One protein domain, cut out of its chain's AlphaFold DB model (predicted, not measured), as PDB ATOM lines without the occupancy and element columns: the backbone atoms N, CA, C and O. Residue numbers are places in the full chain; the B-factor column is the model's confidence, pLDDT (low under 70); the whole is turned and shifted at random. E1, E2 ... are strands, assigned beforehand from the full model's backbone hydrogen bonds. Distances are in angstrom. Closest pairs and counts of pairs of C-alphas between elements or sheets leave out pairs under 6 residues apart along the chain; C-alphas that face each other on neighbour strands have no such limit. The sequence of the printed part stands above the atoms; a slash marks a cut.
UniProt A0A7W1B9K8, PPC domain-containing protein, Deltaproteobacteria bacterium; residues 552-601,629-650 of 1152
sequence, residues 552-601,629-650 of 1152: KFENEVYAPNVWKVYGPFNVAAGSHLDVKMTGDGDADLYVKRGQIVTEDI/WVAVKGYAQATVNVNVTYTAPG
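What this domain is: This is residues 552 to 601 and 629 to 650 of the 1152 residues of the protein "PPC domain-containing protein" of Deltaproteobacteria bacterium (UniProt A0A7W1B9K8). Two antiparallel sheets of three strands each lie face to face as a flat sandwich, their strands nearly in line, at 7 degrees. The chain passes from one sheet to the other at the links E1 to E2, E2 to E3, E3 to E4 and E5 to E6. The printed part has 72 residues, six named strands, E1 to E6 along the chain, and no named helix; the sheet orders are E1 - E6 - E3 and E2 - E5 - E4, and the class is all strand. It is compact, with a radius of gyration of the C-alphas of 12.6 A, and spans 39 by 24 by 12 A.

How they stand to each other: E1, residues 552 to 558, is antiparallel to E6, residues 638 to 648, at 150 degrees, with N 553 and O 642 2.8 A apart, within hydrogen-bond range. On E6's other side is E3, residues 578 to 584, antiparallel at 167 degrees; N 641 and O 582 are 2.7 A apart, within that range. This sheet is twisted. In the other sheet E2, residues 563 to 571, and E4, residues 587 to 593, are the edge strands, and E5, residues 629 to 634, is the inner one. E5 is antiparallel to E2 at 159 degrees, with N 566 and O 630 2.7 A apart, and to E4 at 162 degrees, with N 631 and O 590 2.7 A apart, both within hydrogen-bond range. Between the sheets, the closest C-alphas of E2 and E6, Val 571 and Ala 648, are 4.9 A apart. E3 and E5 are only just apart, at 8.0 A.

Where its parts are: E1 begins at C-alpha 552 (190.110, 104.915, 126.172) and is 16.1 A long. E2 measures 23.0 A, E3 20.3 A, E4 20.5 A and E5 17.0 A. E6, the longest at 30.0 A, ends at C-alpha 648 (181.150, 105.422, 113.752).

The domain as a whole: The C-alphas of Ala 636 and Gly 650, the two farthest apart, are 40.0 A apart. Residues 602 to 628 are not printed; C-alphas 601 and 629 are 11.0 A apart across this cut, within the link E4 to E5. Of the links printed whole, none is long. Mean pLDDT of the printed part is 88.4; residues 573, 574 and 650 are under 70.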
ATOM      1  N   LYS A 552     188.891 104.838 125.355       94.25
ATOM      2  CA  LYS A 552     190.110 104.915 126.172       94.25
ATOM      3  C   LYS A 552     190.351 103.607 126.910       94.25
ATOM      4  O   LYS A 552     189.455 103.095 127.581       94.25
ATOM      5  N   PHE A 553     191.583 103.126 126.839       94.69
ATOM      6  CA  PHE A 553     192.091 101.985 127.591       94.69
ATOM      7  C   PHE A 553     193.238 102.487 128.463       94.69
ATOM      8  O   PHE A 553     194.305 102.826 127.954       94.69
ATOM      9  N   GLU A 554     192.996 102.617 129.766       94.06
ATOM     10  CA  GLU A 554     193.898 103.315 130.687       94.06
ATOM     11  C   GLU A 554     194.644 102.349 131.614       94.06
ATOM     12  O   GLU A 554     194.077 101.368 132.094       94.06
ATOM     13  N   ASN A 555     195.897 102.684 131.934       90.81
ATOM     14  CA  ASN A 555     196.781 101.954 132.850       90.81
ATOM     15  C   ASN A 555     196.970 100.472 132.483       90.81
ATOM     16  O   ASN A 555     197.020  99.594 133.348       90.81
ATOM     17  N   GLU A 556     197.079 100.190 131.190       93.00
ATOM     18  CA  GLU A 556     197.260  98.844 130.669       93.00
ATOM     19  C   GLU A 556     198.716  98.403 130.856       93.00
ATOM     20  O   GLU A 556     199.647  99.053 130.377       93.00
ATOM     21  N   VAL A 557     198.920  97.299 131.578       90.75
ATOM     22  CA  VAL A 557     200.252  96.770 131.895       90.75
ATOM     23  C   VAL A 557     200.620  95.666 130.913       90.75
ATOM     24  O   VAL A 557     199.932  94.649 130.812       90.75
ATOM     25  N   TYR A 558     201.760  95.832 130.250       91.94
ATOM     26  CA  TYR A 558     202.302  94.883 129.286       91.94
ATOM     27  C   TYR A 558     203.603  94.291 129.810       91.94
ATOM     28  O   TYR A 558     204.561  95.007 130.094       91.94
ATOM     29  N   ALA A 559     203.638  92.967 129.955       90.94
ATOM     30  CA  ALA A 559     204.877  92.238 130.197       90.94
ATOM     31  C   ALA A 559     205.604  91.960 128.864       90.94
ATOM     32  O   ALA A 559     204.962  91.982 127.808       90.94
ATOM     33  N   PRO A 560     206.915  91.649 128.893       90.56
ATOM     34  CA  PRO A 560     207.661  91.317 127.684       90.56
ATOM     35  C   PRO A 560     206.987  90.199 126.871       90.56
ATOM     36  O   PRO A 560     206.630  89.153 127.416       90.56
ATOM     37  N   ASN A 561     206.853  90.418 125.564       88.25
ATOM     38  CA  ASN A 561     206.193  89.575 124.562       88.25
ATOM     39  C   ASN A 561     204.674  89.378 124.727       88.25
ATOM     40  O   ASN A 561     204.105  88.498 124.081       88.25
ATOM     41  N   VAL A 562     203.993  90.175 125.554       93.56
ATOM     42  CA  VAL A 562     202.525  90.130 125.631       93.56
ATOM     43  C   VAL A 562     201.915  90.940 124.491       93.56
ATOM     44  O   VAL A 562     202.215  92.123 124.352       93.56
ATOM     45  N   TRP A 563     201.023  90.305 123.725       93.88
ATOM     46  CA  TRP A 563     200.244  90.894 122.633       93.88
ATOM     47  C   TRP A 563     198.772  91.021 123.034       93.88
ATOM     48  O   TRP A 563     198.148  90.029 123.420       93.88
ATOM     49  N   LYS A 564     198.193  92.219 122.916       94.56
ATOM     50  CA  LYS A 564     196.761  92.456 123.169       94.56
ATOM     51  C   LYS A 564     196.137  93.203 122.002       94.56
ATOM     52  O   LYS A 564     196.688  94.208 121.574       94.56
ATOM     53  N   VAL A 565     194.983  92.726 121.534       94.94
ATOM     54  CA  VAL A 565     194.198  93.321 120.440       94.94
ATOM     55  C   VAL A 565     192.979  94.057 121.009       94.94
ATOM     56  O   VAL A 565     192.338  93.579 121.942       94.94
ATOM     57  N   TYR A 566     192.649  95.188 120.400       93.94
ATOM     58  CA  TYR A 566     191.502  96.054 120.630       93.94
ATOM     59  C   TYR A 566     190.673  96.176 119.337       93.94
ATOM     60  O   TYR A 566     191.213  96.094 118.228       93.94
ATOM     61  N   GLY A 567     189.362  96.391 119.480       90.31
ATOM     62  CA  GLY A 567     188.405  96.464 118.370       90.31
ATOM     63  C   GLY A 567     187.627  95.153 118.127       90.31
ATOM     64  O   GLY A 567     187.650  94.256 118.972       90.31
ATOM     65  N   PRO A 568     186.927  95.017 116.982       91.06
ATOM     66  CA  PRO A 568     186.972  95.917 115.830       91.06
ATOM     67  C   PRO A 568     186.314  97.276 116.101       91.06
ATOM     68  O   PRO A 568     185.220  97.343 116.653       91.06
ATOM     69  N   PHE A 569     186.954  98.346 115.634       91.38
ATOM     70  CA  PHE A 569     186.372  99.685 115.560       91.38
ATOM     71  C   PHE A 569     185.740  99.861 114.180       91.38
ATOM     72  O   PHE A 569     186.432  99.795 113.161       91.38
ATOM     73  N   ASN A 570     184.418 100.027 114.125       86.19
ATOM     74  CA  ASN A 570     183.704 100.248 112.867       86.19
ATOM     75  C   ASN A 570     183.800 101.732 112.514       86.19
ATOM     76  O   ASN A 570     183.122 102.546 113.134       86.19
ATOM     77  N   VAL A 571     184.620 102.079 111.526       81.88
ATOM     78  CA  VAL A 571     184.839 103.473 111.127       81.88
ATOM     79  C   VAL A 571     183.971 103.808 109.917       81.88
ATOM     80  O   VAL A 571     183.880 103.025 108.968       81.88
ATOM     81  N   ALA A 572     183.314 104.965 109.965       74.38
ATOM     82  CA  ALA A 572     182.424 105.481 108.932       74.38
ATOM     83  C   ALA A 572     183.153 105.743 107.609       74.38
ATOM     84  O   ALA A 572     184.363 105.976 107.574       74.38
ATOM     85  N   ALA A 573     182.394 105.739 106.512       68.06
ATOM     86  CA  ALA A 573     182.906 106.111 105.199       68.06
ATOM     87  C   ALA A 573     183.603 107.480 105.228       68.06
ATOM     88  O   ALA A 573     183.073 108.426 105.805       68.06
ATOM     89  N   GLY A 574     184.812 107.562 104.663       64.56
ATOM     90  CA  GLY A 574     185.613 108.792 104.620       64.56
ATOM     91  C   GLY A 574     186.141 109.293 105.974       64.56
ATOM     92  O   GLY A 574     186.784 110.333 106.020       64.56
ATOM     93  N   SER A 575     185.889 108.584 107.080       75.19
ATOM     94  CA  SER A 575     186.426 108.932 108.404       75.19
ATOM     95  C   SER A 575     187.704 108.151 108.705       75.19
ATOM     96  O   SER A 575     187.835 107.005 108.281       75.19
ATOM     97  N   HIS A 576     188.625 108.743 109.462       80.06
ATOM     98  CA  HIS A 576     189.873 108.096 109.878       80.06
ATOM     99  C   HIS A 576     189.788 107.551 111.309       80.06
ATOM    100  O   HIS A 576     188.979 108.009 112.119       80.06
ATOM    101  N   LEU A 577     190.649 106.577 111.600       86.75
ATOM    102  CA  LEU A 577     190.975 106.130 112.951       86.75
ATOM    103  C   LEU A 577     192.254 106.854 113.396       86.75
ATOM    104  O   LEU A 577     193.269 106.760 112.708       86.75
ATOM    105  N   ASP A 578     192.219 107.544 114.531       88.88
ATOM    106  CA  ASP A 578     193.406 108.105 115.184       88.88
ATOM    107  C   ASP A 578     193.620 107.382 116.515       88.88
ATOM    108  O   ASP A 578     192.749 107.373 117.392       88.88
ATOM    109  N   VAL A 579     194.772 106.719 116.622       92.62
ATOM    110  CA  VAL A 579     195.183 105.943 117.786       92.62
ATOM    111  C   VAL A 579     196.426 106.569 118.393       92.62
ATOM    112  O   VAL A 579     197.470 106.640 117.743       92.62
ATOM    113  N   LYS A 580     196.342 106.957 119.664       92.94
ATOM    114  CA  LYS A 580     197.470 107.479 120.443       92.94
ATOM    115  C   LYS A 580     197.733 106.585 121.635       92.94
ATOM    116  O   LYS A 580     196.853 106.371 122.463       92.94
ATOM    117  N   MET A 581     198.961 106.104 121.733       93.94
ATOM    118  CA  MET A 581     199.487 105.404 122.888       93.94
ATOM    119  C   MET A 581     200.434 106.334 123.644       93.94
ATOM    120  O   MET A 581     201.274 106.997 123.041       93.94
ATOM    121  N   THR A 582     200.286 106.408 124.963       94.12
ATOM    122  CA  THR A 582     201.207 107.146 125.840       94.12
ATOM    123  C   THR A 582     201.556 106.305 127.051       94.12
ATOM    124  O   THR A 582     200.696 105.579 127.544       94.12
ATOM    125  N   GLY A 583     202.777 106.395 127.568       90.12
ATOM    126  CA  GLY A 583     203.147 105.624 128.752       90.12
ATOM    127  C   GLY A 583     204.641 105.486 128.991       90.12
ATOM    128  O   GLY A 583     205.461 106.061 128.275       90.12
ATOM    129  N   ASP A 584     204.964 104.686 130.004       87.19
ATOM    130  CA  ASP A 584     206.325 104.380 130.440       87.19
ATOM    131  C   ASP A 584     206.721 102.952 130.037       87.19
ATOM    132  O   ASP A 584     205.881 102.051 129.974       87.19
ATOM    133  N   GLY A 585     208.021 102.723 129.831       88.06
ATOM    134  CA  GLY A 585     208.561 101.445 129.356       88.06
ATOM    135  C   GLY A 585     208.605 101.350 127.829       88.06
ATOM    136  O   GLY A 585     208.589 102.371 127.134       88.06
ATOM    137  N   ASP A 586     208.681 100.122 127.313       89.38
ATOM    138  CA  ASP A 586     208.846  99.824 125.884       89.38
ATOM    139  C   ASP A 586     207.708  98.923 125.385       89.38
ATOM    140  O   ASP A 586     207.702  97.709 125.625       89.38
ATOM    141  N   ALA A 587     206.710  99.540 124.762       91.50
ATOM    142  CA  ALA A 587     205.590  98.885 124.115       91.50
ATOM    143  C   ALA A 587     205.348  99.516 122.745       91.50
ATOM    144  O   ALA A 587     205.436 100.732 122.602       91.50
ATOM    145  N   ASP A 588     204.969  98.671 121.790       92.50
ATOM    146  CA  ASP A 588     204.782  99.038 120.391       92.50
ATOM    147  C   ASP A 588     203.317  98.908 119.978       92.50
ATOM    148  O   ASP A 588     202.651  97.910 120.280       92.50
ATOM    149  N   LEU A 589     202.838  99.904 119.244       93.81
ATOM    150  CA  LEU A 589     201.503 100.025 118.690       93.81
ATOM    151  C   LEU A 589     201.445  99.430 117.280       93.81
ATOM    152  O   LEU A 589     202.291  99.692 116.429       93.81
ATOM    153  N   TYR A 590     200.383  98.680 117.008       93.00
ATOM    154  CA  TYR A 590     200.092  98.091 115.708       93.00
ATOM    155  C   TYR A 590     198.644  98.392 115.329       93.00
ATOM    156  O   TYR A 590     197.741  98.238 116.147       93.00
ATOM    157  N   VAL A 591     198.383  98.779 114.084       91.81
ATOM    158  CA  VAL A 591     197.021  99.011 113.579       91.81
ATOM    159  C   VAL A 591     196.843  98.314 112.237       91.81
ATOM    160  O   VAL A 591     197.735  98.363 111.392       91.81
ATOM    161  N   LYS A 592     195.689  97.672 112.029       86.81
ATOM    162  CA  LYS A 592     195.301  97.038 110.764       86.81
ATOM    163  C   LYS A 592     193.852  97.356 110.404       86.81
ATOM    164  O   LYS A 592     192.952  97.236 111.229       86.81
ATOM    165  N   ARG A 593     193.614  97.695 109.140       82.31
ATOM    166  CA  ARG A 593     192.303  97.791 108.499       82.31
ATOM    167  C   ARG A 593     191.911  96.466 107.851       82.31
ATOM    168  O   ARG A 593     192.733  95.794 107.227       82.31
ATOM    169  N   GLY A 594     190.627  96.129 107.931       76.69
ATOM    170  CA  GLY A 594     189.986  95.039 107.183       76.69
ATOM    171  C   GLY A 594     190.213  93.620 107.724       76.69
ATOM    172  O   GLY A 594     189.403  92.746 107.438       76.69
ATOM    173  N   GLN A 595     191.244  93.395 108.545       81.81
ATOM    174  CA  GLN A 595     191.469  92.132 109.252       81.81
ATOM    175  C   GLN A 595     192.167  92.323 110.606       81.81
ATOM    176  O   GLN A 595     192.787  93.357 110.850       81.81
ATOM    177  N   ILE A 596     192.096  91.295 111.459       86.69
ATOM    178  CA  ILE A 596     192.783  91.262 112.757       86.69
ATOM    179  C   ILE A 596     194.288  91.476 112.553       86.69
ATOM    180  O   ILE A 596     194.913  90.822 111.721       86.69
ATOM    181  N   VAL A 597     194.851  92.388 113.341       91.12
ATOM    182  CA  VAL A 597     196.276  92.731 113.332       91.12
ATOM    183  C   VAL A 597     197.134  91.610 113.934       91.12
ATOM    184  O   VAL A 597     196.767  91.009 114.948       91.12
ATOM    185  N   THR A 598     198.292  91.342 113.327       89.38
ATOM    186  CA  THR A 598     199.324  90.424 113.843       89.38
ATOM    187  C   THR A 598     200.707  91.078 113.778       89.38
ATOM    188  O   THR A 598     200.858  92.153 113.199       89.38
ATOM    189  N   GLU A 599     201.728  90.431 114.346       85.25
ATOM    190  CA  GLU A 599     203.111  90.934 114.294       85.25
ATOM    191  C   GLU A 599     203.662  91.062 112.867       85.25
ATOM    192  O   GLU A 599     204.497  91.926 112.626       85.25
ATOM    193  N   ASP A 600     203.167  90.250 111.928       83.12
ATOM    194  CA  ASP A 600     203.598  90.250 110.524       83.12
ATOM    195  C   ASP A 600     202.586  90.937 109.587       83.12
ATOM    196  O   ASP A 600     202.875  91.172 108.413       83.12
ATOM    197  N   ILE A 601     201.376  91.231 110.080       76.38
ATOM    198  CA  ILE A 601     200.255  91.761 109.296       76.38
ATOM    199  C   ILE A 601     199.689  92.989 110.010       76.38
ATOM    200  O   ILE A 601     198.769  92.904 110.827       76.38
ATOM    201  N   TRP A 629     191.471  97.180 113.616       92.50
ATOM    202  CA  TRP A 629     191.988  96.474 114.774       92.50
ATOM    203  C   TRP A 629     193.272  97.148 115.217       92.50
ATOM    204  O   TRP A 629     194.141  97.447 114.401       92.50
ATOM    205  N   VAL A 630     193.381  97.370 116.516       94.75
ATOM    206  CA  VAL A 630     194.560  97.954 117.150       94.75
ATOM    207  C   VAL A 630     195.181  96.877 118.020       94.75
ATOM    208  O   VAL A 630     194.457  96.114 118.643       94.75
ATOM    209  N   ALA A 631     196.496  96.783 118.093       95.31
ATOM    210  CA  ALA A 631     197.170  95.933 119.052       95.31
ATOM    211  C   ALA A 631     198.357  96.641 119.673       95.31
ATOM    212  O   ALA A 631     198.916  97.570 119.100       95.31
ATOM    213  N   VAL A 632     198.727  96.181 120.859       95.19
ATOM    214  CA  VAL A 632     199.914  96.642 121.566       95.19
ATOM    215  C   VAL A 632     200.730  95.430 121.989       95.19
ATOM    216  O   VAL A 632     200.171  94.452 122.506       95.19
ATOM    217  N   LYS A 633     202.043  95.512 121.773       93.75
ATOM    218  CA  LYS A 633     203.025  94.511 122.186       93.75
ATOM    219  C   LYS A 633     203.979  95.097 123.216       93.75
ATOM    220  O   LYS A 633     204.658  96.071 122.920       93.75
ATOM    221  N   GLY A 634     204.103  94.477 124.387       90.56
ATOM    222  CA  GLY A 634     205.167  94.828 125.332       90.56
ATOM    223  C   GLY A 634     206.507  94.252 124.880       90.56
ATOM    224  O   GLY A 634     206.653  93.033 124.837       90.56
ATOM    225  N   TYR A 635     207.493  95.086 124.563       84.94
ATOM    226  CA  TYR A 635     208.875  94.647 124.322       84.94
ATOM    227  C   TYR A 635     209.666  94.553 125.630       84.94
ATOM    228  O   TYR A 635     210.409  93.593 125.850       84.94
ATOM    229  N   ALA A 636     209.413  95.481 126.551       86.31
ATOM    230  CA  ALA A 636     209.786  95.396 127.956       86.31
ATOM    231  C   ALA A 636     208.539  95.534 128.845       86.31
ATOM    232  O   ALA A 636     207.412  95.598 128.358       86.31
ATOM    233  N   GLN A 637     208.730  95.558 130.167       90.62
ATOM    234  CA  GLN A 637     207.631  95.909 131.062       90.62
ATOM    235  C   GLN A 637     207.217  97.363 130.800       90.62
ATOM    236  O   GLN A 637     208.036  98.268 130.949       90.62
ATOM    237  N   ALA A 638     205.959  97.567 130.419       91.94
ATOM    238  CA  ALA A 638     205.410  98.873 130.075       91.94
ATOM    239  C   ALA A 638     204.036  99.081 130.712       91.94
ATOM    240  O   ALA A 638     203.301  98.123 130.965       91.94
ATOM    241  N   THR A 639     203.694 100.335 130.991       94.56
ATOM    242  CA  THR A 639     202.345 100.741 131.404       94.56
ATOM    243  C   THR A 639     201.897 101.866 130.493       94.56
ATOM    244  O   THR A 639     202.540 102.915 130.461       94.56
ATOM    245  N   VAL A 640     200.821 101.636 129.742       94.81
ATOM    246  CA  VAL A 640     200.386 102.538 128.672       94.81
ATOM    247  C   VAL A 640     198.901 102.869 128.757       94.81
ATOM    248  O   VAL A 640     198.093 102.110 129.289       94.81
ATOM    249  N   ASN A 641     198.543 104.016 128.194       95.06
ATOM    250  CA  ASN A 641     197.186 104.442 127.907       95.06
ATOM    251  C   ASN A 641     197.012 104.470 126.389       95.06
ATOM    252  O   ASN A 641     197.798 105.127 125.704       95.06
ATOM    253  N   VAL A 642     195.986 103.797 125.876       95.12
ATOM    254  CA  VAL A 642     195.623 103.799 124.454       95.12
ATOM    255  C   VAL A 642     194.327 104.585 124.290       95.12
ATOM    256  O   VAL A 642     193.312 104.239 124.889       95.12
ATOM    257  N   ASN A 643     194.356 105.639 123.481       95.62
ATOM    258  CA  ASN A 643     193.182 106.414 123.096       95.62
ATOM    259  C   ASN A 643     192.889 106.193 121.610       95.62
ATOM    260  O   ASN A 643     193.758 106.440 120.776       95.62
ATOM    261  N   VAL A 644     191.680 105.734 121.293       93.94
ATOM    262  CA  VAL A 644     191.202 105.487 119.931       93.94
ATOM    263  C   VAL A 644     190.058 106.451 119.632       93.94
ATOM    264  O   VAL A 644     189.003 106.388 120.260       93.94
ATOM    265  N   THR A 645     190.243 107.324 118.647       91.56
ATOM    266  CA  THR A 645     189.238 108.295 118.199       91.56
ATOM    267  C   THR A 645     188.840 108.023 116.754       91.56
ATOM    268  O   THR A 645     189.694 107.796 115.898       91.56
ATOM    269  N   TYR A 646     187.534 107.987 116.483       88.62
ATOM    270  CA  TYR A 646     186.986 107.733 115.148       88.62
ATOM    271  C   TYR A 646     185.534 108.195 115.035       88.62
ATOM    272  O   TYR A 646     184.875 108.469 116.032       88.62
ATOM    273  N   THR A 647     185.001 108.229 113.819       85.06
ATOM    274  CA  THR A 647     183.561 108.406 113.585       85.06
ATOM    275  C   THR A 647     182.937 107.048 113.286       85.06
ATOM    276  O   THR A 647     183.377 106.372 112.356       85.06
ATOM    277  N   ALA A 648     181.914 106.638 114.034       81.00
ATOM    278  CA  ALA A 648     181.150 105.422 113.752       81.00
ATOM    279  C   ALA A 648     180.120 105.660 112.623       81.00
ATOM    280  O   ALA A 648     179.589 106.769 112.527       81.00
ATOM    281  N   PRO A 649     179.814 104.661 111.766       71.06
ATOM    282  CA  PRO A 649     178.815 104.798 110.706       71.06
ATOM    283  C   PRO A 649     177.440 105.213 111.244       71.06
ATOM    284  O   PRO A 649     176.970 104.675 112.249       71.06
ATOM    285  N   GLY A 650     176.785 106.149 110.553       66.06
ATOM    286  CA  GLY A 650     175.407 106.543 110.841       66.06
ATOM    287  C   GLY A 650     174.388 105.473 110.458       66.06
ATOM    288  O   GLY A 650     174.647 104.616 109.619       66.06
TER     289      GLY A 650